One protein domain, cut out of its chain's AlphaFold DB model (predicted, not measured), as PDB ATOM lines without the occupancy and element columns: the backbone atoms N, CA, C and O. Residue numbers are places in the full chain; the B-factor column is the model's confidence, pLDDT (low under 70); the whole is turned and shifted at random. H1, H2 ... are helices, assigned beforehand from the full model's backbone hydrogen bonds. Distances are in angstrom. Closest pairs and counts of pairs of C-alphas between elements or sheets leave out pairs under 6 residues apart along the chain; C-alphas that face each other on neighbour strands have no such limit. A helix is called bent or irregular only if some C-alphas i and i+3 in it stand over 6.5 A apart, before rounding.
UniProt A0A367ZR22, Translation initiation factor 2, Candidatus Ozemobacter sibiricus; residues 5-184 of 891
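AT A GLANCE: This is residues 5 to 184 of the 891 residues of the protein "Translation initiation factor 2" of Candidatus Ozemobacter sibiricus (UniProt A0A367ZR22). Two lobes of helices lie one after the other along the longest axis: a small bundle of H1 to H4, and a larger stack of H5 to H12 wound back and forth. In the stack H6, H8 and H10 lie side by side in one layer, H7, H9 and H11 side by side in another, with H5 at one end and H12 at the other, on the side away from the small lobe. The printed part has 180 residues with twelve named helices, H1 to H12 in order, and no named strand; the class is all helix. The whole is compact by its radius of gyration of the C-alphas, 17.8 A, with an elongated outline of 57 by 36 by 23 A.

HOW THE PARTS SIT: H4, residues 46 to 61, is the longest helix. It touches H3, residues 30 to 42, at a shallow tilt of 29 degrees, opposite ways, as a helical hairpin; the closest C-alphas, of Ala 40 and Ala 49, are 4.5 A apart. H4 also touches H2, residues 14 to 26, the same way at a shallow tilt of 9 degrees, closest at the C-alphas of Phe 25 and Val 55, 6.1 A. H2, H3 and H4 form an up-and-down bundle, each helix running against the one before it. H1, residues 5 to 9, touches H2, with the C-alphas of Leu 9 and Arg 17 closest at 4.7 A, and only just touches H3, with 3 pairs of C-alphas within 8 A, the closest those of Glu 6 and Ala 35, 7.2 A. H2 is close to H7, residues 99 to 108, but not clearly touching: the C-alphas of Ser 26 and Arg 99 are 5.5 A apart. H5, residues 66 to 75, is apart from H4 and only just touches H7, with 3 pairs within 8 A, closest at Arg 73 and Leu 101, 7.2 A between C-alphas. H7 touches H9, residues 130 to 142, the same way at a shallow tilt of 18 degrees, closest at the C-alphas of Leu 106 and Ala 136, 6.0 A. H9 touches H11, residues 161 to 172, the same way at a shallow tilt of 6 degrees, closest at the C-alphas of Leu 134 and Val 163, 4.8 A. H6, residues 87 to 95, touches H8, residues 115 to 125, the same way at a shallow tilt of 12 degrees, closest at the C-alphas of Ala 94 and Phe 120, 4.8 A. H8 touches H10, residues 146 to 157, the same way at a shallow tilt of 8 degrees, closest at the C-alphas of Glu 122 and Ala 148, 6.1 A. H8, H9, H10 and H11 form a second up-and-down bundle, and H9 and H10 are the hubs, touching 4 helices each. H12, residues 176 to 184, only just touches H10, only at their ends, about perpendicular at 77 degrees, with the C-alphas of Pro 146 and Val 182 closest at 5.6 A. Every O i to N i+4 pair is within hydrogen-bond range in H1, H2, H4, H5, H6, H7, H8 and H12; the counts are 7 of 9 in H3, 6 of 9 in H9, and 7 of 8 in both H10 and H11.

IN THESE COORDINATES: H1 begins at C-alpha 5, (269.480, 302.495, 242.994). H4 measures 22.3 A from first to last C-alpha and ends at C-alpha 61, (256.862, 297.351, 259.186). H3 measures 19.1 A, H9 19.0 A and H2 18.2 A. H3 is irregular, with C-alphas 31 and 34 7.5 A apart; H9 is only just irregular, with C-alphas 135 and 138 6.7 A apart. H12 ends at C-alpha 184, (264.503, 330.820, 280.099).

THE WHOLE: The C-alphas farthest apart are those of Ala 42 and Ala 177, 57.0 A. The printed part has no cut. The link from H5 to H6, with 11 residues, is long; that from H7 to H8 is short, and the others are tight. The mean pLDDT of the printed part is 95.5, and no printed residue is under 70.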
ATOM      1  N   LEU A   5     269.124 303.051 241.684       96.06
ATOM      2  CA  LEU A   5     269.480 302.495 242.994       96.06
ATOM      3  C   LEU A   5     269.894 301.021 242.908       96.06
ATOM      4  O   LEU A   5     270.848 300.635 243.575       96.06
ATOM      5  N   GLU A   6     269.268 300.214 242.046       96.38
ATOM      6  CA  GLU A   6     269.743 298.850 241.750       96.38
ATOM      7  C   GLU A   6     271.150 298.884 241.138       96.38
ATOM      8  O   GLU A   6     272.015 298.087 241.502       96.38
ATOM      9  N   ALA A   7     271.406 299.846 240.245       96.31
ATOM     10  CA  ALA A   7     272.713 300.031 239.623       96.31
ATOM     11  C   ALA A   7     273.793 300.508 240.616       96.31
ATOM     12  O   ALA A   7     274.945 300.099 240.481       96.31
ATOM     13  N   GLU A   8     273.450 301.326 241.619       96.75
ATOM     14  CA  GLU A   8     274.352 301.674 242.730       96.75
ATOM     15  C   GLU A   8     274.583 300.484 243.683       96.75
ATOM     16  O   GLU A   8     275.721 300.242 244.084       96.75
ATOM     17  N   LEU A   9     273.543 299.700 244.005       96.88
ATOM     18  CA  LEU A   9     273.655 298.485 244.831       96.88
ATOM     19  C   LEU A   9     274.532 297.408 244.169       96.88
ATOM     20  O   LEU A   9     275.241 296.678 244.858       96.88
ATOM     21  N   ALA A  10     274.543 297.343 242.836       96.31
ATOM     22  CA  ALA A  10     275.417 296.458 242.071       96.31
ATOM     23  C   ALA A  10     276.896 296.912 242.017       96.31
ATOM     24  O   ALA A  10     277.745 296.167 241.515       96.31
ATOM     25  N   LYS A  11     277.249 298.113 242.505       96.50
ATOM     26  CA  LYS A  11     278.648 298.578 242.517       96.50
ATOM     27  C   LYS A  11     279.456 297.896 243.615       96.50
ATOM     28  O   LYS A  11     279.003 297.704 244.733       96.50
ATOM     29  N   ARG A  12     280.736 297.644 243.329       96.31
ATOM     30  CA  ARG A  12     281.690 297.078 244.299       96.31
ATOM     31  C   ARG A  12     282.041 298.028 245.460       96.31
ATOM     32  O   ARG A  12     282.531 297.568 246.487       96.31
ATOM     33  N   ASP A  13     281.809 299.332 245.312       97.06
ATOM     34  CA  ASP A  13     282.070 300.325 246.362       97.06
ATOM     35  C   ASP A  13     281.090 300.149 247.547       97.06
ATOM     36  O   ASP A  13     279.877 300.284 247.357       97.06
ATOM     37  N   PRO A  14     281.560 299.848 248.777       94.88
ATOM     38  CA  PRO A  14     280.688 299.791 249.951       94.88
ATOM     39  C   PRO A  14     280.050 301.148 250.290       94.88
ATOM     40  O   PRO A  14     278.939 301.166 250.816       94.88
ATOM     41  N   ALA A  15     280.678 302.283 249.962       92.75
ATOM     42  CA  ALA A  15     280.115 303.606 250.230       92.75
ATOM     43  C   ALA A  15     278.971 303.962 249.263       92.75
ATOM     44  O   ALA A  15     277.987 304.574 249.674       92.75
ATOM     45  N   ALA A  16     279.054 303.581 247.985       95.00
ATOM     46  CA  ALA A  16     277.943 303.651 247.030       95.00
ATOM     47  C   ALA A  16     276.772 302.767 247.476       95.00
ATOM     48  O   ALA A  16     275.659 303.267 247.615       95.00
ATOM     49  N   ARG A  17     277.040 301.496 247.811       97.06
ATOM     50  CA  ARG A  17     276.022 300.564 248.325       97.06
ATOM     51  C   ARG A  17     275.341 301.100 249.589       97.06
ATOM     52  O   ARG A  17     274.117 301.174 249.629       97.06
ATOM     53  N   ARG A  18     276.109 301.575 250.581       95.69
ATOM     54  CA  ARG A  18     275.570 302.174 251.819       95.69
ATOM     55  C   ARG A  18     274.694 303.402 251.535       95.69
ATOM     56  O   ARG A  18     273.616 303.515 252.111       95.69
ATOM     57  N   ARG A  19     275.100 304.280 250.607       93.69
ATOM     58  CA  ARG A  19     274.278 305.420 250.148       93.69
ATOM     59  C   ARG A  19     272.989 304.968 249.455       93.69
ATOM     60  O   ARG A  19     271.940 305.534 249.737       93.69
ATOM     61  N   ALA A  20     273.041 303.943 248.607       96.56
ATOM     62  CA  ALA A  20     271.865 303.417 247.914       96.56
ATOM     63  C   ALA A  20     270.845 302.780 248.873       96.56
ATOM     64  O   ALA A  20     269.648 303.007 248.715       96.56
ATOM     65  N   LEU A  21     271.309 302.060 249.905       96.94
ATOM     66  CA  LEU A  21     270.453 301.546 250.983       96.94
ATOM     67  C   LEU A  21     269.743 302.685 251.737       96.94
ATOM     68  O   LEU A  21     268.529 302.624 251.933       96.94
ATOM     69  N   PHE A  22     270.470 303.744 252.115       94.56
ATOM     70  CA  PHE A  22     269.876 304.903 252.790       94.56
ATOM     71  C   PHE A  22     268.911 305.693 251.897       94.56
ATOM     72  O   PHE A  22     267.856 306.096 252.376       94.56
ATOM     73  N   GLU A  23     269.215 305.870 250.610       94.88
ATOM     74  CA  GLU A  23     268.349 306.577 249.655       94.88
ATOM     75  C   GLU A  23     267.079 305.769 249.318       94.88
ATOM     76  O   GLU A  23     265.999 306.340 249.160       94.88
ATOM     77  N   ALA A  24     267.171 304.434 249.262       96.25
ATOM     78  CA  ALA A  24     266.006 303.555 249.148       96.25
ATOM     79  C   ALA A  24     265.128 303.608 250.412       96.25
ATOM     80  O   ALA A  24     263.900 303.631 250.307       96.25
ATOM     81  N   PHE A  25     265.742 303.682 251.598       95.19
ATOM     82  CA  PHE A  25     265.030 303.841 252.864       95.19
ATOM     83  C   PHE A  25     264.350 305.214 252.992       95.19
ATOM     84  O   PHE A  25     263.152 305.273 253.266       95.19
ATOM     85  N   SER A  26     265.068 306.319 252.753       91.75
ATOM     86  CA  SER A  26     264.537 307.674 252.961       91.75
ATOM     87  C   SER A  26     263.455 308.054 251.948       91.75
ATOM     88  O   SER A  26     262.477 308.704 252.319       91.75
ATOM     89  N   ARG A  27     263.549 307.576 250.701       94.56
ATOM     90  CA  ARG A  27     262.464 307.672 249.705       94.56
ATOM     91  C   ARG A  27     261.350 306.634 249.880       94.56
ATOM     92  O   ARG A  27     260.403 306.657 249.099       94.56
ATOM     93  N   ARG A  28     261.468 305.708 250.841       94.56
ATOM     94  CA  ARG A  28     260.523 304.601 251.077       94.56
ATOM     95  C   ARG A  28     260.232 303.789 249.802       94.56
ATOM     96  O   ARG A  28     259.090 303.595 249.396       94.56
ATOM     97  N   ARG A  29     261.289 303.310 249.138       95.69
ATOM     98  CA  ARG A  29     261.216 302.493 247.909       95.69
ATOM     99  C   ARG A  29     260.792 301.048 248.207       95.69
ATOM    100  O   ARG A  29     261.587 300.116 248.096       95.69
ATOM    101  N   HIS A  30     259.532 300.853 248.596       95.38
ATOM    102  CA  HIS A  30     258.953 299.523 248.841       95.38
ATOM    103  C   HIS A  30     258.964 298.625 247.592       95.38
ATOM    104  O   HIS A  30     259.011 297.405 247.710       95.38
ATOM    105  N   ASP A  31     258.978 299.219 246.400       95.69
ATOM    106  CA  ASP A  31     259.138 298.529 245.120       95.69
ATOM    107  C   ASP A  31     260.520 297.870 244.953       95.69
ATOM    108  O   ASP A  31     260.635 296.857 244.267       95.69
ATOM    109  N   LEU A  32     261.551 298.378 245.639       96.88
ATOM    110  CA  LEU A  32     262.894 297.788 245.655       96.88
ATOM    111  C   LEU A  32     263.073 296.690 246.719       96.88
ATOM    112  O   LEU A  32     264.145 296.091 246.770       96.88
ATOM    113  N   LEU A  33     262.061 296.377 247.544       97.19
ATOM    114  CA  LEU A  33     262.161 295.333 248.581       97.19
ATOM    115  C   LEU A  33     262.719 293.989 248.065       97.19
ATOM    116  O   LEU A  33     263.640 293.473 248.697       97.19
ATOM    117  N   PRO A  34     262.277 293.428 246.918       97.56
ATOM    118  CA  PRO A  34     262.833 292.172 246.409       97.56
ATOM    119  C   PRO A  34     264.326 292.267 246.057       97.56
ATOM    120  O   PRO A  34     265.077 291.323 246.304       97.56
ATOM    121  N   ALA A  35     264.769 293.407 245.518       97.25
ATOM    122  CA  ALA A  35     266.169 293.655 245.178       97.25
ATOM    123  C   ALA A  35     267.030 293.859 246.436       97.25
ATOM    124  O   ALA A  35     268.118 293.296 246.534       97.25
ATOM    125  N   LEU A  36     266.518 294.598 247.427       97.75
ATOM    126  CA  LEU A  36     267.160 294.813 248.728       97.75
ATOM    127  C   LEU A  36     267.286 293.504 249.527       97.75
ATOM    128  O   LEU A  36     268.317 293.260 250.149       97.75
ATOM    129  N   GLU A  37     266.283 292.625 249.468       98.06
ATOM    130  CA  GLU A  37     266.329 291.307 250.108       98.06
ATOM    131  C   GLU A  37     267.261 290.323 249.394       98.06
ATOM    132  O   GLU A  37     267.918 289.522 250.057       98.06
ATOM    133  N   ALA A  38     267.337 290.368 248.060       97.69
ATOM    134  CA  ALA A  38     268.324 289.599 247.305       97.69
ATOM    135  C   ALA A  38     269.750 290.084 247.616       97.69
ATOM    136  O   ALA A  38     270.636 289.269 247.874       97.69
ATOM    137  N   PHE A  39     269.948 291.404 247.673       97.81
ATOM    138  CA  PHE A  39     271.198 292.043 248.075       97.81
ATOM    139  C   PHE A  39     271.614 291.623 249.494       97.81
ATOM    140  O   PHE A  39     272.711 291.101 249.668       97.81
ATOM    141  N   ALA A  40     270.725 291.733 250.489       97.88
ATOM    142  CA  ALA A  40     271.017 291.385 251.885       97.88
ATOM    143  C   ALA A  40     271.442 289.916 252.094       97.88
ATOM    144  O   ALA A  40     272.135 289.612 253.060       97.88
ATOM    145  N   ARG A  41     271.039 289.003 251.195       97.88
ATOM    146  CA  ARG A  41     271.419 287.575 251.221       97.88
ATOM    147  C   ARG A  41     272.674 287.254 250.399       97.88
ATOM    148  O   ARG A  41     273.262 286.196 250.598       97.88
ATOM    149  N   ALA A  42     273.040 288.109 249.443       97.50
ATOM    150  CA  ALA A  42     274.170 287.909 248.528       97.50
ATOM    151  C   ALA A  42     275.416 288.734 248.901       97.50
ATOM    152  O   ALA A  42     276.520 288.438 248.433       97.50
ATOM    153  N   GLU A  43     275.238 289.772 249.717       97.81
ATOM    154  CA  GLU A  43     276.302 290.619 250.237       97.81
ATOM    155  C   GLU A  43     277.273 289.824 251.127       97.81
ATOM    156  O   GLU A  43     276.884 288.910 251.852       97.81
ATOM    157  N   LYS A  44     278.564 290.166 251.047       97.00
ATOM    158  CA  LYS A  44     279.650 289.512 251.804       97.00
ATOM    159  C   LYS A  44     280.230 290.399 252.902       97.00
ATOM    160  O   LYS A  44     280.982 289.920 253.743       97.00
ATOM    161  N   ASP A  45     279.916 291.688 252.854       97.19
ATOM    162  CA  ASP A  45     280.161 292.656 253.913       97.19
ATOM    163  C   ASP A  45     279.034 292.541 254.955       97.19
ATOM    164  O   ASP A  45     277.881 292.876 254.682       97.19
ATOM    165  N   GLU A  46     279.358 292.013 256.137       96.25
ATOM    166  CA  GLU A  46     278.383 291.719 257.195       96.25
ATOM    167  C   GLU A  46     277.652 292.981 257.691       96.25
ATOM    168  O   GLU A  46     276.445 292.933 257.931       96.25
ATOM    169  N   GLU A  47     278.327 294.138 257.754       94.88
ATOM    170  CA  GLU A  47     277.672 295.401 258.120       94.88
ATOM    171  C   GLU A  47     276.645 295.831 257.065       94.88
ATOM    172  O   GLU A  47     275.548 296.274 257.413       94.88
ATOM    173  N   LEU A  48     276.981 295.712 255.774       96.94
ATOM    174  CA  LEU A  48     276.056 296.049 254.688       96.94
ATOM    175  C   LEU A  48     274.893 295.055 254.583       96.94
ATOM    176  O   LEU A  48     273.773 295.483 254.305       96.94
ATOM    177  N   ALA A  49     275.128 293.767 254.840       97.44
ATOM    178  CA  ALA A  49     274.079 292.750 254.885       97.44
ATOM    179  C   ALA A  49     273.080 293.025 256.025       97.44
ATOM    180  O   ALA A  49     271.869 293.053 255.795       97.44
ATOM    181  N   ILE A  50     273.581 293.319 257.233       96.38
ATOM    182  CA  ILE A  50     272.760 293.693 258.395       96.38
ATOM    183  C   ILE A  50     271.991 294.994 258.124       96.38
ATOM    184  O   ILE A  50     270.781 295.039 258.349       96.38
ATOM    185  N   LEU A  51     272.646 296.031 257.590       96.06
ATOM    186  CA  LEU A  51     271.991 297.299 257.252       96.06
ATOM    187  C   LEU A  51     270.887 297.108 256.200       96.06
ATOM    188  O   LEU A  51     269.793 297.651 256.349       96.06
ATOM    189  N   ALA A  52     271.136 296.313 255.158       97.81
ATOM    190  CA  ALA A  52     270.135 296.012 254.142       97.81
ATOM    191  C   ALA A  52     268.943 295.236 254.723       97.81
ATOM    192  O   ALA A  52     267.795 295.569 254.425       97.81
ATOM    193  N   ALA A  53     269.186 294.263 255.607       97.62
ATOM    194  CA  ALA A  53     268.130 293.544 256.315       97.62
ATOM    195  C   ALA A  53     267.305 294.474 257.229       97.62
ATOM    196  O   ALA A  53     266.076 294.409 257.214       97.62
ATOM    197  N   GLN A  54     267.950 295.388 257.962       96.38
ATOM    198  CA  GLN A  54     267.281 296.403 258.788       96.38
ATOM    199  C   GLN A  54     266.417 297.359 257.950       96.38
ATOM    200  O   GLN A  54     265.279 297.650 258.330       96.38
ATOM    201  N   VAL A  55     266.903 297.800 256.784       96.38
ATOM    202  CA  VAL A  55     266.117 298.593 255.821       96.38
ATOM    203  C   VAL A  55     264.911 297.797 255.313       96.38
ATOM    204  O   VAL A  55     263.797 298.320 255.331       96.38
ATOM    205  N   CYS A  56     265.082 296.522 254.940       97.62
ATOM    206  CA  CYS A  56     263.974 295.665 254.505       97.62
ATOM    207  C   CYS A  56     262.908 295.494 255.597       97.62
ATOM    208  O   CYS A  56     261.718 295.639 255.323       97.62
ATOM    209  N   LEU A  57     263.315 295.223 256.842       96.56
ATOM    210  CA  LEU A  57     262.397 295.095 257.980       96.56
ATOM    211  C   LEU A  57     261.644 296.403 258.250       96.56
ATOM    212  O   LEU A  57     260.430 296.381 258.445       96.56
ATOM    213  N   SER A  58     262.331 297.544 258.182       93.19
ATOM    214  CA  SER A  58     261.727 298.866 258.396       93.19
ATOM    215  C   SER A  58     260.725 299.236 257.294       93.19
ATOM    216  O   SER A  58     259.643 299.743 257.587       93.19
ATOM    217  N   LEU A  59     261.037 298.926 256.030       95.44
ATOM    218  CA  LEU A  59     260.125 299.089 254.889       95.44
ATOM    219  C   LEU A  59     258.959 298.081 254.896       95.44
ATOM    220  O   LEU A  59     257.920 298.352 254.300       95.44
ATOM    221  N   ARG A  60     259.097 296.928 255.558       95.88
ATOM    222  CA  ARG A  60     258.001 295.963 255.769       95.88
ATOM    223  C   ARG A  60     257.081 296.368 256.928       95.88
ATOM    224  O   ARG A  60     255.881 296.137 256.843       95.88
ATOM    225  N   HIS A  61     257.626 296.956 257.995       95.19
ATOM    226  CA  HIS A  61     256.862 297.351 259.186       95.19
ATOM    227  C   HIS A  61     256.066 298.653 258.990       95.19
ATOM    228  O   HIS A  61     254.990 298.805 259.562       95.19
ATOM    229  N   PHE A  62     256.562 299.568 258.152       93.00
ATOM    230  CA  PHE A  62     255.905 300.837 257.826       93.00
ATOM    231  C   PHE A  62     255.517 300.889 256.337       93.00
ATOM    232  O   PHE A  62     256.210 301.557 255.568       93.00
ATOM    233  N   PRO A  63     254.466 300.163 255.900       93.69
ATOM    234  CA  PRO A  63     254.016 300.169 254.508       93.69
ATOM    235  C   PRO A  63     253.459 301.544 254.086       93.69
ATOM    236  O   PRO A  63     252.993 302.306 254.939       93.69
ATOM    237  N   PRO A  64     253.459 301.861 252.779       94.06
ATOM    238  CA  PRO A  64     253.006 303.152 252.285       94.06
ATOM    239  C   PRO A  64     251.474 303.208 252.234       94.06
ATOM    240  O   PRO A  64     250.822 302.274 251.764       94.06
ATOM    241  N   ASP A  65     250.897 304.334 252.651       97.00
ATOM    242  CA  ASP A  65     249.472 304.644 252.509       97.00
ATOM    243  C   ASP A  65     249.302 305.692 251.389       97.00
ATOM    244  O   ASP A  65     249.329 306.897 251.653       97.00
ATOM    245  N   PRO A  66     249.167 305.279 250.111       95.62
ATOM    246  CA  PRO A  66     249.118 306.213 248.985       95.62
ATOM    247  C   PRO A  66     247.854 307.087 248.978       95.62
ATOM    248  O   PRO A  66     247.839 308.122 248.310       95.62
ATOM    249  N   ALA A  67     246.802 306.698 249.708       97.31
ATOM    250  CA  ALA A  67     245.607 307.518 249.874       97.31
ATOM    251  C   ALA A  67     245.884 308.665 250.855       97.31
ATOM    252  O   ALA A  67     245.697 309.828 250.495       97.31
ATOM    253  N   LEU A  68     246.421 308.346 252.037       97.44
ATOM    254  CA  LEU A  68     246.814 309.334 253.042       97.44
ATOM    255  C   LEU A  68     247.952 310.236 252.541       97.44
ATOM    256  O   LEU A  68     247.929 311.442 252.766       97.44
ATOM    257  N   GLU A  69     248.914 309.702 251.785       97.50
ATOM    258  CA  GLU A  69     249.935 310.523 251.127       97.50
ATOM    259  C   GLU A  69     249.348 311.514 250.135       97.50
ATOM    260  O   GLU A  69     249.795 312.658 250.090       97.50
ATOM    261  N   LYS A  70     248.374 311.092 249.323       97.19
ATOM    262  CA  LYS A  70     247.703 312.001 248.395       97.19
ATOM    263  C   LYS A  70     246.959 313.090 249.169       97.19
ATOM    264  O   LYS A  70     247.105 314.257 248.826       97.19
ATOM    265  N   GLU A  71     246.232 312.726 250.221       97.44
ATOM    266  CA  GLU A  71     245.499 313.659 251.081       97.44
ATOM    267  C   GLU A  71     246.434 314.702 251.721       97.44
ATOM    268  O   GLU A  71     246.212 315.903 251.580       97.44
ATOM    269  N   ILE A  72     247.556 314.268 252.308       97.38
ATOM    270  CA  ILE A  72     248.590 315.162 252.857       97.38
ATOM    271  C   ILE A  72     249.199 316.043 251.749       97.38
ATOM    272  O   ILE A  72     249.367 317.246 251.941       97.38
ATOM    273  N   ARG A  73     249.506 315.489 250.566       96.88
ATOM    274  CA  ARG A  73     250.022 316.262 249.414       96.88
ATOM    275  C   ARG A  73     249.010 317.284 248.897       96.88
ATOM    276  O   ARG A  73     249.431 318.331 248.413       96.88
ATOM    277  N   ASP A  74     247.715 316.991 248.974       96.19
ATOM    278  CA  ASP A  74     246.639 317.893 248.563       96.19
ATOM    279  C   ASP A  74     246.441 319.026 249.592       96.19
ATOM    280  O   ASP A  74     246.331 320.181 249.182       96.19
ATOM    281  N   LEU A  75     246.527 318.742 250.899       96.06
ATOM    282  CA  LEU A  75     246.497 319.746 251.983       96.06
ATOM    283  C   LEU A  75     247.749 320.649 252.032       96.06
ATOM    284  O   LEU A  75     247.674 321.801 252.454       96.06
ATOM    285  N   LEU A  76     248.908 320.159 251.576       95.31
ATOM    286  CA  LEU A  76     250.166 320.923 251.526       95.31
ATOM    287  C   LEU A  76     250.318 321.826 250.279       95.31
ATOM    288  O   LEU A  76     251.364 322.473 250.112       95.31
ATOM    289  N   LYS A  77     249.306 321.894 249.402       94.56
ATOM    290  CA  LYS A  77     249.276 322.811 248.246       94.56
ATOM    291  C   LYS A  77     248.936 324.244 248.678       94.56
ATOM    292  O   LYS A  77     248.123 324.418 249.576       94.56
ATOM    293  N   PRO A  78     249.500 325.288 248.036       89.88
ATOM    294  CA  PRO A  78     249.149 326.677 248.338       89.88
ATOM    295  C   PRO A  78     247.648 326.983 248.129       89.88
ATOM    296  O   PRO A  78     247.133 326.644 247.061       89.88
ATOM    297  N   PRO A  79     246.966 327.683 249.061       87.19
ATOM    298  CA  PRO A  79     247.439 328.106 250.383       87.19
ATOM    299  C   PRO A  79     247.492 326.918 251.357       87.19
ATOM    300  O   PRO A  79     246.464 326.373 251.742       87.19
ATOM    301  N   ALA A  80     248.703 326.530 251.756       86.25
ATOM    302  CA  ALA A  80     248.921 325.335 252.559       86.25
ATOM    303  C   ALA A  80     248.713 325.646 254.041       86.25
ATOM    304  O   ALA A  80     249.408 326.508 254.584       86.25
ATOM    305  N   ASP A  81     247.809 324.914 254.688       86.50
ATOM    306  CA  ASP A  81     247.563 325.023 256.122       86.50
ATOM    307  C   ASP A  81     247.903 323.703 256.821       86.50
ATOM    308  O   ASP A  81     247.167 322.716 256.759       86.50
ATOM    309  N   VAL A  82     249.047 323.691 257.510       92.00
ATOM    310  CA  VAL A  82     249.485 322.548 258.324       92.00
ATOM    311  C   VAL A  82     248.587 322.312 259.544       92.00
ATOM    312  O   VAL A  82     248.609 321.215 260.094       92.00
ATOM    313  N   GLY A  83     247.762 323.285 259.947       91.25
ATOM    314  CA  GLY A  83     246.744 323.120 260.985       91.25
ATOM    315  C   GLY A  83     245.603 322.178 260.588       91.25
ATOM    316  O   GLY A  83     244.921 321.654 261.464       91.25
ATOM    317  N   LEU A  84     245.425 321.902 259.288       94.44
ATOM    318  CA  LEU A  84     244.453 320.923 258.783       94.44
ATOM    319  C   LEU A  84     244.969 319.473 258.825       94.44
ATOM    320  O   LEU A  84     244.197 318.543 258.587       94.44
ATOM    321  N   LEU A  85     246.257 319.253 259.118       96.62
ATOM    322  CA  LEU A  85     246.820 317.908 259.217       96.62
ATOM    323  C   LEU A  85     246.355 317.228 260.512       96.62
ATOM    324  O   LEU A  85     246.655 317.673 261.621       96.62
ATOM    325  N   THR A  86     245.629 316.120 260.362       96.81
ATOM    326  CA  THR A  86     245.099 315.334 261.487       96.81
ATOM    327  C   THR A  86     246.219 314.644 262.288       96.81
ATOM    328  O   THR A  86     247.297 314.393 261.743       96.81
ATOM    329  N   PRO A  87     245.983 314.236 263.552       96.75
ATOM    330  CA  PRO A  87     246.962 313.470 264.334       96.75
ATOM    331  C   PRO A  87     247.514 312.228 263.611       96.75
ATOM    332  O   PRO A  87     248.720 311.996 263.638       96.75
ATOM    333  N   ARG A  88     246.671 311.488 262.868       96.88
ATOM    334  CA  ARG A  88     247.102 310.345 262.034       96.88
ATOM    335  C   ARG A  88     248.048 310.766 260.902       96.88
ATOM    336  O   ARG A  88     248.959 310.017 260.564       96.88
ATOM    337  N   MET A  89     247.852 311.944 260.308       97.81
ATOM    338  CA  MET A  89     248.745 312.466 259.266       97.81
ATOM    339  C   MET A  89     250.115 312.832 259.840       97.81
ATOM    340  O   MET A  89     251.129 312.490 259.238       97.81
ATOM    341  N   TRP A  90     250.157 313.467 261.017       97.25
ATOM    342  CA  TRP A  90     251.413 313.746 261.723       97.25
ATOM    343  C   TRP A  90     252.140 312.468 262.146       97.25
ATOM    344  O   TRP A  90     253.351 312.369 261.969       97.25
ATOM    345  N   GLU A  91     251.413 311.462 262.636       95.75
ATOM    346  CA  GLU A  91     251.973 310.151 262.970       95.75
ATOM    347  C   GLU A  91     252.540 309.429 261.733       95.75
ATOM    348  O   GLU A  91     253.673 308.949 261.772       95.75
ATOM    349  N   TYR A  92     251.819 309.434 260.606       96.62
ATOM    350  CA  TYR A  92     252.311 308.882 259.339       96.62
ATOM    351  C   TYR A  92     253.562 309.623 258.838       96.62
ATOM    352  O   TYR A  92     254.573 308.984 258.536       96.62
ATOM    353  N   LEU A  93     253.547 310.962 258.837       96.81
ATOM    354  CA  LEU A  93     254.712 311.808 258.531       96.81
ATOM    355  C   LEU A  93     255.921 311.497 259.430       96.81
ATOM    356  O   LEU A  93     257.057 311.575 258.968       96.81
ATOM    357  N   ALA A  94     255.683 311.120 260.686       94.88
ATOM    358  CA  ALA A  94     256.705 310.835 261.687       94.88
ATOM    359  C   ALA A  94     257.227 309.382 261.705       94.88
ATOM    360  O   ALA A  94     258.176 309.104 262.441       94.88
ATOM    361  N   LEU A  95     256.611 308.451 260.963       92.81
ATOM    362  CA  LEU A  95     256.937 307.013 261.007       92.81
ATOM    363  C   LEU A  95     257.157 306.379 259.624       92.81
ATOM    364  O   LEU A  95     258.104 305.608 259.441       92.81
ATOM    365  N   ALA A  96     256.301 306.705 258.653       94.81
ATOM    366  CA  ALA A  96     256.232 306.068 257.334       94.81
ATOM    367  C   ALA A  96     256.497 307.033 256.161       94.81
ATOM    368  O   ALA A  96     256.778 306.579 255.058       94.81
ATOM    369  N   ALA A  97     256.468 308.345 256.420       95.69
ATOM    370  CA  ALA A  97     256.735 309.443 255.490       95.69
ATOM    371  C   ALA A  97     257.870 309.170 254.455       95.69
ATOM    372  O   ALA A  97     258.996 308.971 254.924       95.69
ATOM    373  N   PRO A  98     257.709 309.229 253.106       96.56
ATOM    374  CA  PRO A  98     258.875 309.400 252.242       96.56
ATOM    375  C   PRO A  98     259.428 310.822 252.397       96.56
ATOM    376  O   PRO A  98     258.672 311.788 252.564       96.56
ATOM    377  N   ARG A  99     260.754 310.962 252.304       96.00
ATOM    378  CA  ARG A  99     261.499 312.221 252.483       96.00
ATOM    379  C   ARG A  99     260.863 313.402 251.765       96.00
ATOM    380  O   ARG A  99     260.740 314.475 252.346       96.00
ATOM    381  N   GLU A 100     260.471 313.233 250.508       96.12
ATOM    382  CA  GLU A 100     259.940 314.316 249.681       96.12
ATOM    383  C   GLU A 100     258.623 314.877 250.250       96.12
ATOM    384  O   GLU A 100     258.364 316.078 250.126       96.12
ATOM    385  N   LEU A 101     257.826 314.041 250.931       96.88
ATOM    386  CA  LEU A 101     256.608 314.442 251.635       96.88
ATOM    387  C   LEU A 101     256.910 315.045 253.015       96.88
ATOM    388  O   LEU A 101     256.353 316.090 253.349       96.88
ATOM    389  N   MET A 102     257.847 314.464 253.775       97.19
ATOM    390  CA  MET A 102     258.325 315.053 255.037       97.19
ATOM    391  C   MET A 102     258.869 316.470 254.809       97.19
ATOM    392  O   MET A 102     258.485 317.410 255.499       97.19
ATOM    393  N   GLN A 103     259.706 316.657 253.787       96.38
ATOM    394  CA  GLN A 103     260.219 317.968 253.393       96.38
ATOM    395  C   GLN A 103     259.119 318.918 252.910       96.38
ATOM    396  O   GLN A 103     259.223 320.120 253.142       96.38
ATOM    397  N   ALA A 104     258.080 318.424 252.226       95.75
ATOM    398  CA  ALA A 104     256.938 319.258 251.860       95.75
ATOM    399  C   ALA A 104     256.222 319.787 253.113       95.75
ATOM    400  O   ALA A 104     255.997 320.991 253.200       95.75
ATOM    401  N   ALA A 105     255.969 318.932 254.111       96.31
ATOM    402  CA  ALA A 105     255.393 319.343 255.391       96.31
ATOM    403  C   ALA A 105     256.291 320.363 256.118       96.31
ATOM    404  O   ALA A 105     255.849 321.471 256.414       96.31
ATOM    405  N   LEU A 106     257.581 320.052 256.303       96.50
ATOM    406  CA  LEU A 106     258.551 320.922 256.988       96.50
ATOM    407  C   LEU A 106     258.700 322.306 256.328       96.50
ATOM    408  O   LEU A 106     258.855 323.307 257.025       96.50
ATOM    409  N   ARG A 107     258.598 322.399 254.992       94.38
ATOM    410  CA  ARG A 107     258.591 323.687 254.269       94.38
ATOM    411  C   ARG A 107     257.344 324.529 254.548       94.38
ATOM    412  O   ARG A 107     257.436 325.755 254.448       94.38
ATOM    413  N   GLN A 108     256.212 323.914 254.893       93.88
ATOM    414  CA  GLN A 108     254.970 324.610 255.248       93.88
ATOM    415  C   GLN A 108     254.812 324.839 256.760       93.88
ATOM    416  O   GLN A 108     254.068 325.737 257.142       93.88
ATOM    417  N   CYS A 109     255.552 324.130 257.621       92.75
ATOM    418  CA  CYS A 109     255.579 324.391 259.064       92.75
ATOM    419  C   CYS A 109     255.952 325.854 259.388       92.75
ATOM    420  O   CYS A 109     256.910 326.417 258.846       92.75
ATOM    421  N   ARG A 110     255.198 326.481 260.297       83.81
ATOM    422  CA  ARG A 110     255.398 327.855 260.801       83.81
ATOM    423  C   ARG A 110     255.354 327.850 262.339       83.81
ATOM    424  O   ARG A 110     255.302 326.784 262.945       83.81
ATOM    425  N   ARG A 111     255.390 329.035 262.966       78.69
ATOM    426  CA  ARG A 111     255.132 329.189 264.412       78.69
ATOM    427  C   ARG A 111     253.787 328.547 264.784       78.69
ATOM    428  O   ARG A 111     252.834 328.701 264.026       78.69
ATOM    429  N   GLY A 112     253.700 327.923 265.960       80.06
ATOM    430  CA  GLY A 112     252.439 327.386 266.489       80.06
ATOM    431  C   GLY A 112     251.975 326.076 265.843       80.06
ATOM    432  O   GLY A 112     250.812 325.960 265.472       80.06
ATOM    433  N   LEU A 113     252.872 325.091 265.700       89.81
ATOM    434  CA  LEU A 113     252.465 323.721 265.364       89.81
ATOM    435  C   LEU A 113     251.642 323.087 266.505       89.81
ATOM    436  O   LEU A 113     251.894 323.398 267.672       89.81
ATOM    437  N   PRO A 114     250.714 322.159 266.200       90.94
ATOM    438  CA  PRO A 114     250.090 321.318 267.219       90.94
ATOM    439  C   PRO A 114     251.130 320.371 267.862       90.94
ATOM    440  O   PRO A 114     252.166 320.108 267.242       90.94
ATOM    441  N   PRO A 115     250.877 319.810 269.062       90.19
ATOM    442  CA  PRO A 115     251.824 318.931 269.761       90.19
ATOM    443  C   PRO A 115     252.308 317.730 268.930       90.19
ATOM    444  O   PRO A 115     253.466 317.326 269.019       90.19
ATOM    445  N   GLU A 116     251.450 317.181 268.072       92.62
ATOM    446  CA  GLU A 116     251.778 316.111 267.128       92.62
ATOM    447  C   GLU A 116     252.755 316.585 266.040       92.62
ATOM    448  O   GLU A 116     253.675 315.855 265.665       92.62
ATOM    449  N   GLY A 117     252.606 317.831 265.585       94.12
ATOM    450  CA  GLY A 117     253.530 318.494 264.665       94.12
ATOM    451  C   GLY A 117     254.889 318.798 265.303       94.12
ATOM    452  O   GLY A 117     255.909 318.695 264.623       94.12
ATOM    453  N   VAL A 118     254.929 319.093 266.609       93.62
ATOM    454  CA  VAL A 118     256.188 319.218 267.371       93.62
ATOM    455  C   VAL A 118     256.893 317.858 267.468       93.62
ATOM    456  O   VAL A 118     258.061 317.761 267.107       93.62
ATOM    457  N   ARG A 119     256.173 316.778 267.804       93.62
ATOM    458  CA  ARG A 119     256.727 315.406 267.827       93.62
ATOM    459  C   ARG A 119     257.231 314.920 266.465       93.62
ATOM    460  O   ARG A 119     258.228 314.202 266.388       93.62
ATOM    461  N   PHE A 120     256.552 315.292 265.379       96.19
ATOM    462  CA  PHE A 120     257.041 315.064 264.016       96.19
ATOM    463  C   PHE A 120     258.352 315.818 263.757       96.19
ATOM    464  O   PHE A 120     259.283 315.259 263.180       96.19
ATOM    465  N   LEU A 121     258.437 317.073 264.200       96.31
ATOM    466  CA  LEU A 121     259.583 317.950 263.998       96.31
ATOM    467  C   LEU A 121     260.822 317.513 264.796       96.31
ATOM    468  O   LEU A 121     261.923 317.532 264.252       96.31
ATOM    469  N   GLU A 122     260.641 317.049 266.034       94.62
ATOM    470  CA  GLU A 122     261.680 316.412 266.856       94.62
ATOM    471  C   GLU A 122     262.257 315.190 266.122       94.62
ATOM    472  O   GLU A 122     263.441 315.160 265.790       94.62
ATOM    473  N   LYS A 123     261.399 314.244 265.711       94.50
ATOM    474  CA  LYS A 123     261.806 313.078 264.903       94.50
ATOM    475  C   LYS A 123     262.456 313.457 263.566       94.50
ATOM    476  O   LYS A 123     263.359 312.761 263.109       94.50
ATOM    477  N   ALA A 124     262.041 314.555 262.935       96.81
ATOM    478  CA  ALA A 124     262.647 315.048 261.699       96.81
ATOM    479  C   ALA A 124     264.057 315.635 261.916       96.81
ATOM    480  O   ALA A 124     264.909 315.497 261.039       96.81
ATOM    481  N   LEU A 125     264.333 316.230 263.083       97.12
ATOM    482  CA  LEU A 125     265.678 316.662 263.490       97.12
ATOM    483  C   LEU A 125     266.601 315.478 263.821       97.12
ATOM    484  O   LEU A 125     267.820 315.629 263.780       97.12
ATOM    485  N   GLU A 126     266.049 314.298 264.107       95.50
ATOM    486  CA  GLU A 126     266.795 313.057 264.389       95.50
ATOM    487  C   GLU A 126     266.829 312.067 263.217       95.50
ATOM    488  O   GLU A 126     267.488 311.032 263.286       95.50
ATOM    489  N   HIS A 127     266.171 312.402 262.108       95.25
ATOM    490  CA  HIS A 127     266.056 311.533 260.944       95.25
ATOM    491  C   HIS A 127     267.431 311.224 260.305       95.25
ATOM    492  O   HIS A 127     268.242 312.137 260.131       95.25
ATOM    493  N   PRO A 128     267.723 309.971 259.889       90.38
ATOM    494  CA  PRO A 128     269.047 309.594 259.377       90.38
ATOM    495  C   PRO A 128     269.451 310.317 258.081       90.38
ATOM    496  O   PRO A 128     270.633 310.599 257.881       90.38
ATOM    497  N   ASP A 129     268.491 310.681 257.227       93.31
ATOM    498  CA  ASP A 129     268.748 311.482 256.019       93.31
ATOM    499  C   ASP A 129     269.001 312.970 256.376       93.31
ATOM    500  O   ASP A 129     268.106 313.611 256.947       93.31
ATOM    501  N   PRO A 130     270.177 313.545 256.042       95.44
ATOM    502  CA  PRO A 130     270.529 314.920 256.401       95.44
ATOM    503  C   PRO A 130     269.666 315.976 255.698       95.44
ATOM    504  O   PRO A 130     269.467 317.054 256.251       95.44
ATOM    505  N   GLU A 131     269.085 315.684 254.530       96.31
ATOM    506  CA  GLU A 131     268.194 316.618 253.827       96.31
ATOM    507  C   GLU A 131     266.813 316.717 254.503       96.31
ATOM    508  O   GLU A 131     266.058 317.655 254.235       96.31
ATOM    509  N   VAL A 132     266.464 315.781 255.397       96.94
ATOM    510  CA  VAL A 132     265.312 315.929 256.308       96.94
ATOM    511  C   VAL A 132     265.699 316.790 257.509       96.94
ATOM    512  O   VAL A 132     264.997 317.761 257.793       96.94
ATOM    513  N   ARG A 133     266.848 316.521 258.152       97.94
ATOM    514  CA  ARG A 133     267.328 317.314 259.301       97.94
ATOM    515  C   ARG A 133     267.521 318.788 258.938       97.94
ATOM    516  O   ARG A 133     267.015 319.664 259.631       97.94
ATOM    517  N   LEU A 134     268.147 319.065 257.791       97.62
ATOM    518  CA  LEU A 134     268.336 320.415 257.245       97.62
ATOM    519  C   LEU A 134     267.000 321.137 257.009       97.62
ATOM    520  O   LEU A 134     266.871 322.320 257.328       97.62
ATOM    521  N   ALA A 135     265.994 320.431 256.482       97.00
ATOM    522  CA  ALA A 135     264.650 320.978 256.306       97.00
ATOM    523  C   ALA A 135     263.938 321.233 257.649       97.00
ATOM    524  O   ALA A 135     263.124 322.151 257.736       97.00
ATOM    525  N   ALA A 136     264.267 320.463 258.691       97.94
ATOM    526  CA  ALA A 136     263.704 320.586 260.031       97.94
ATOM    527  C   ALA A 136     264.351 321.691 260.888       97.94
ATOM    528  O   ALA A 136     263.660 322.280 261.715       97.94
ATOM    529  N   CYS A 137     265.622 322.055 260.668       98.06
ATOM    530  CA  CYS A 137     266.328 323.079 261.459       98.06
ATOM    531  C   CYS A 137     265.573 324.420 261.567       98.06
ATOM    532  O   CYS A 137     265.456 324.988 262.654       98.06
ATOM    533  N   ARG A 138     265.030 324.928 260.451       96.44
ATOM    534  CA  ARG A 138     264.302 326.214 260.416       96.44
ATOM    535  C   ARG A 138     262.969 326.185 261.177       96.44
ATOM    536  O   ARG A 138     262.803 327.040 262.048       96.44
ATOM    537  N   PRO A 139     262.021 325.264 260.899       96.38
ATOM    538  CA  PRO A 139     260.809 325.156 261.707       96.38
ATOM    539  C   PRO A 139     261.116 324.777 263.164       96.38
ATOM    540  O   PRO A 139     260.457 325.308 264.049       96.38
ATOM    541  N   GLY A 140     262.145 323.958 263.429       96.25
ATOM    542  CA  GLY A 140     262.592 323.582 264.779       96.25
ATOM    543  C   GLY A 140     262.872 324.792 265.667       96.25
ATOM    544  O   GLY A 140     262.311 324.911 266.752       96.25
ATOM    545  N   ALA A 141     263.660 325.744 265.161       95.94
ATOM    546  CA  ALA A 141     263.899 327.008 265.850       95.94
ATOM    547  C   ALA A 141     262.614 327.857 265.944       95.94
ATOM    548  O   ALA A 141     262.303 328.407 266.997       95.94
ATOM    549  N   ALA A 142     261.856 327.962 264.846       94.94
ATOM    550  CA  ALA A 142     260.710 328.867 264.732       94.94
ATOM    551  C   ALA A 142     259.449 328.435 265.507       94.94
ATOM    552  O   ALA A 142     258.558 329.259 265.697       94.94
ATOM    553  N   VAL A 143     259.337 327.177 265.949       94.69
ATOM    554  CA  VAL A 143     258.213 326.726 266.791       94.69
ATOM    555  C   VAL A 143     258.208 327.430 268.152       94.69
ATOM    556  O   VAL A 143     257.132 327.737 268.659       94.69
ATOM    557  N   GLY A 144     259.383 327.746 268.705       92.56
ATOM    558  CA  GLY A 144     259.503 328.453 269.984       92.56
ATOM    559  C   GLY A 144     259.237 327.589 271.223       92.56
ATOM    560  O   GLY A 144     258.899 328.137 272.273       92.56
ATOM    561  N   GLU A 145     259.394 326.266 271.101       95.38
ATOM    562  CA  GLU A 145     259.334 325.297 272.206       95.38
ATOM    563  C   GLU A 145     260.748 324.900 272.678       95.38
ATOM    564  O   GLU A 145     261.630 324.694 271.835       95.38
ATOM    565  N   PRO A 146     260.993 324.738 273.997       96.31
ATOM    566  CA  PRO A 146     262.314 324.405 274.535       96.31
ATOM    567  C   PRO A 146     262.941 323.117 273.992       96.31
ATOM    568  O   PRO A 146     264.128 323.113 273.671       96.31
ATOM    569  N   ALA A 147     262.157 322.040 273.859       95.44
ATOM    570  CA  ALA A 147     262.651 320.757 273.353       95.44
ATOM    571  C   ALA A 147     263.092 320.869 271.885       95.44
ATOM    572  O   ALA A 147     264.225 320.522 271.548       95.44
ATOM    573  N   ALA A 148     262.256 321.463 271.028       95.38
ATOM    574  CA  ALA A 148     262.591 321.719 269.629       95.38
ATOM    575  C   ALA A 148     263.859 322.588 269.481       95.38
ATOM    576  O   ALA A 148     264.720 322.278 268.654       95.38
ATOM    577  N   LEU A 149     264.032 323.618 270.325       96.62
ATOM    578  CA  LEU A 149     265.264 324.414 270.356       96.62
ATOM    579  C   LEU A 149     266.484 323.579 270.785       96.62
ATOM    580  O   LEU A 149     267.537 323.704 270.164       96.62
ATOM    581  N   ALA A 150     266.356 322.711 271.794       97.12
ATOM    582  CA  ALA A 150     267.434 321.819 272.230       97.12
ATOM    583  C   ALA A 150     267.834 320.813 271.135       97.12
ATOM    584  O   ALA A 150     269.026 320.671 270.848       97.12
ATOM    585  N   HIS A 151     266.872 320.190 270.440       97.19
ATOM    586  CA  HIS A 151     267.176 319.332 269.288       97.19
ATOM    587  C   HIS A 151     267.904 320.121 268.183       97.19
ATOM    588  O   HIS A 151     268.944 319.655 267.716       97.19
ATOM    589  N   VAL A 152     267.461 321.336 267.817       97.88
ATOM    590  CA  VAL A 152     268.176 322.178 266.830       97.88
ATOM    591  C   VAL A 152     269.580 322.559 267.304       97.88
ATOM    592  O   VAL A 152     270.524 322.455 266.525       97.88
ATOM    593  N   LEU A 153     269.762 322.946 268.568       97.50
ATOM    594  CA  LEU A 153     271.085 323.264 269.112       97.50
ATOM    595  C   LEU A 153     272.014 322.044 269.106       97.50
ATOM    596  O   LEU A 153     273.168 322.163 268.704       97.50
ATOM    597  N   SER A 154     271.510 320.848 269.418       96.62
ATOM    598  CA  SER A 154     272.298 319.617 269.272       96.62
ATOM    599  C   SER A 154     272.724 319.353 267.818       96.62
ATOM    600  O   SER A 154     273.783 318.773 267.586       96.62
ATOM    601  N   ARG A 155     271.951 319.818 266.821       97.88
ATOM    602  CA  ARG A 155     272.326 319.747 265.398       97.88
ATOM    603  C   ARG A 155     273.370 320.785 264.975       97.88
ATOM    604  O   ARG A 155     273.884 320.666 263.874       97.88
ATOM    605  N   VAL A 156     273.779 321.736 265.822       97.19
ATOM    606  CA  VAL A 156     274.982 322.563 265.560       97.19
ATOM    607  C   VAL A 156     276.258 321.697 265.541       97.19
ATOM    608  O   VAL A 156     277.252 322.083 264.934       97.19
ATOM    609  N   LEU A 157     276.207 320.500 266.139       92.31
ATOM    610  CA  LEU A 157     277.265 319.484 266.123       92.31
ATOM    611  C   LEU A 157     276.939 318.295 265.188       92.31
ATOM    612  O   LEU A 157     277.462 317.199 265.380       92.31
ATOM    613  N   ASP A 158     276.054 318.479 264.200       97.25
ATOM    614  CA  ASP A 158     275.699 317.425 263.238       97.25
ATOM    615  C   ASP A 158     276.899 317.039 262.344       97.25
ATOM    616  O   ASP A 158     277.622 317.930 261.886       97.25
ATOM    617  N   PRO A 159     277.114 315.741 262.043       91.00
ATOM    618  CA  PRO A 159     278.181 315.307 261.137       91.00
ATOM    619  C   PRO A 159     278.030 315.835 259.699       91.00
ATOM    620  O   PRO A 159     279.022 315.890 258.970       91.00
ATOM    621  N   ASP A 160     276.830 316.238 259.266       94.25
ATOM    622  CA  ASP A 160     276.651 316.957 258.006       94.25
ATOM    623  C   ASP A 160     276.867 318.470 258.206       94.25
ATOM    624  O   ASP A 160     276.071 319.188 258.821       94.25
ATOM    625  N   ALA A 161     277.942 318.988 257.608       92.69
ATOM    626  CA  ALA A 161     278.340 320.388 257.732       92.69
ATOM    627  C   ALA A 161     277.367 321.401 257.084       92.69
ATOM    628  O   ALA A 161     277.578 322.609 257.228       92.69
ATOM    629  N   ARG A 162     276.330 320.971 256.349       97.50
ATOM    630  CA  ARG A 162     275.208 321.826 255.911       97.50
ATOM    631  C   ARG A 162     274.108 321.848 256.968       97.50
ATOM    632  O   ARG A 162     273.592 322.929 257.246       97.50
ATOM    633  N   VAL A 163     273.792 320.702 257.581       98.06
ATOM    634  CA  VAL A 163     272.851 320.621 258.715       98.06
ATOM    635  C   VAL A 163     273.355 321.484 259.873       98.06
ATOM    636  O   VAL A 163     272.612 322.348 260.334       98.06
ATOM    637  N   ALA A 164     274.631 321.355 260.253       96.94
ATOM    638  CA  ALA A 164     275.251 322.161 261.310       96.94
ATOM    639  C   ALA A 164     275.173 323.675 261.050       96.94
ATOM    640  O   ALA A 164     274.791 324.456 261.928       96.94
ATOM    641  N   ARG A 165     275.458 324.099 259.810       97.06
ATOM    642  CA  ARG A 165     275.354 325.508 259.402       97.06
ATOM    643  C   ARG A 165     273.913 326.017 259.387       97.06
ATOM    644  O   ARG A 165     273.681 327.137 259.835       97.06
ATOM    645  N   GLU A 166     272.941 325.235 258.915       97.94
ATOM    646  CA  GLU A 166     271.536 325.667 258.922       97.94
ATOM    647  C   GLU A 166     270.917 325.628 260.327       97.94
ATOM    648  O   GLU A 166     270.117 326.501 260.640       97.94
ATOM    649  N   ALA A 167     271.317 324.698 261.200       98.00
ATOM    650  CA  ALA A 167     270.922 324.678 262.609       98.00
ATOM    651  C   ALA A 167     271.350 325.969 263.323       98.00
ATOM    652  O   ALA A 167     270.518 326.687 263.884       98.00
ATOM    653  N   PHE A 168     272.633 326.327 263.217       97.31
ATOM    654  CA  PHE A 168     273.160 327.559 263.802       97.31
ATOM    655  C   PHE A 168     272.517 328.809 263.182       97.31
ATOM    656  O   PHE A 168     272.073 329.708 263.898       97.31
ATOM    657  N   ALA A 169     272.376 328.844 261.852       97.19
ATOM    658  CA  ALA A 169     271.731 329.952 261.155       97.19
ATOM    659  C   ALA A 169     270.228 330.070 261.467       97.19
ATOM    660  O   ALA A 169     269.696 331.175 261.414       97.19
ATOM    661  N   ALA A 170     269.525 328.978 261.780       96.88
ATOM    662  CA  ALA A 170     268.126 329.009 262.201       96.88
ATOM    663  C   ALA A 170     267.977 329.665 263.581       96.88
ATOM    664  O   ALA A 170     267.155 330.566 263.732       96.88
ATOM    665  N   VAL A 171     268.824 329.295 264.549       97.25
ATOM    666  CA  VAL A 171     268.840 329.917 265.886       97.25
ATOM    667  C   VAL A 171     269.247 331.394 265.810       97.25
ATOM    668  O   VAL A 171     268.603 332.235 266.431       97.25
ATOM    669  N   GLN A 172     270.247 331.751 264.994       95.88
ATOM    670  CA  GLN A 172     270.650 333.153 264.799       95.88
ATOM    671  C   GLN A 172     269.559 334.046 264.180       95.88
ATOM    672  O   GLN A 172     269.579 335.257 264.399       95.88
ATOM    673  N   LYS A 173     268.620 333.472 263.413       96.31
ATOM    674  CA  LYS A 173     267.484 334.192 262.803       96.31
ATOM    675  C   LYS A 173     266.316 334.409 263.774       96.31
ATOM    676  O   LYS A 173     265.368 335.106 263.408       96.31
ATOM    677  N   LEU A 174     266.350 333.838 264.983       96.12
ATOM    678  CA  LEU A 174     265.315 334.084 265.985       96.12
ATOM    679  C   LEU A 174     265.416 335.515 266.550       96.12
ATOM    680  O   LEU A 174     266.514 335.974 266.878       96.12
ATOM    681  N   PRO A 175     264.283 336.223 266.727       96.62
ATOM    682  CA  PRO A 175     264.224 337.446 267.519       96.62
ATOM    683  C   PRO A 175     264.845 337.233 268.904       96.62
ATOM    684  O   PRO A 175     264.506 336.275 269.598       96.62
ATOM    685  N   ARG A 176     265.720 338.145 269.342       96.19
ATOM    686  CA  ARG A 176     266.497 337.974 270.585       96.19
ATOM    687  C   ARG A 176     265.623 337.793 271.829       96.19
ATOM    688  O   ARG A 176     265.930 336.943 272.655       96.19
ATOM    689  N   ALA A 177     264.493 338.498 271.906       96.06
ATOM    690  CA  ALA A 177     263.505 338.332 272.974       96.06
ATOM    691  C   ALA A 177     262.778 336.968 272.947       96.06
ATOM    692  O   ALA A 177     262.413 336.447 273.997       96.06
ATOM    693  N   GLU A 178     262.581 336.368 271.767       95.75
ATOM    694  CA  GLU A 178     261.992 335.028 271.636       95.75
ATOM    695  C   GLU A 178     263.011 333.958 272.042       95.75
ATOM    696  O   GLU A 178     262.706 333.126 272.890       95.75
ATOM    697  N   LEU A 179     264.246 334.044 271.533       97.00
ATOM    698  CA  LEU A 179     265.347 333.169 271.943       97.00
ATOM    699  C   LEU A 179     265.574 333.226 273.462       97.00
ATOM    700  O   LEU A 179     265.683 332.184 274.103       97.00
ATOM    701  N   ALA A 180     265.583 334.427 274.048       97.12
ATOM    702  CA  ALA A 180     265.709 334.611 275.490       97.12
ATOM    703  C   ALA A 180     264.588 333.909 276.267       97.12
ATOM    704  O   ALA A 180     264.883 333.126 277.170       97.12
ATOM    705  N   ARG A 181     263.320 334.117 275.873       97.62
ATOM    706  CA  ARG A 181     262.157 333.467 276.497       97.62
ATOM    707  C   ARG A 181     262.259 331.941 276.432       97.62
ATOM    708  O   ARG A 181     262.013 331.278 277.433       97.62
ATOM    709  N   VAL A 182     262.625 331.378 275.280       96.81
ATOM    710  CA  VAL A 182     262.685 329.918 275.096       96.81
ATOM    711  C   VAL A 182     263.863 329.306 275.861       96.81
ATOM    712  O   VAL A 182     263.695 328.258 276.478       96.81
ATOM    713  N   CYS A 183     265.014 329.981 275.929       97.75
ATOM    714  CA  CYS A 183     266.117 329.579 276.808       97.75
ATOM    715  C   CYS A 183     265.736 329.656 278.298       97.75
ATOM    716  O   CYS A 183     266.070 328.758 279.066       97.75
ATOM    717  N   GLU A 184     265.003 330.688 278.722       97.94
ATOM    718  CA  GLU A 184     264.503 330.820 280.099       97.94
ATOM    719  C   GLU A 184     263.492 329.709 280.445       97.94
ATOM    720  O   GLU A 184     263.525 329.145 281.539       97.94
TER     721      GLU A 184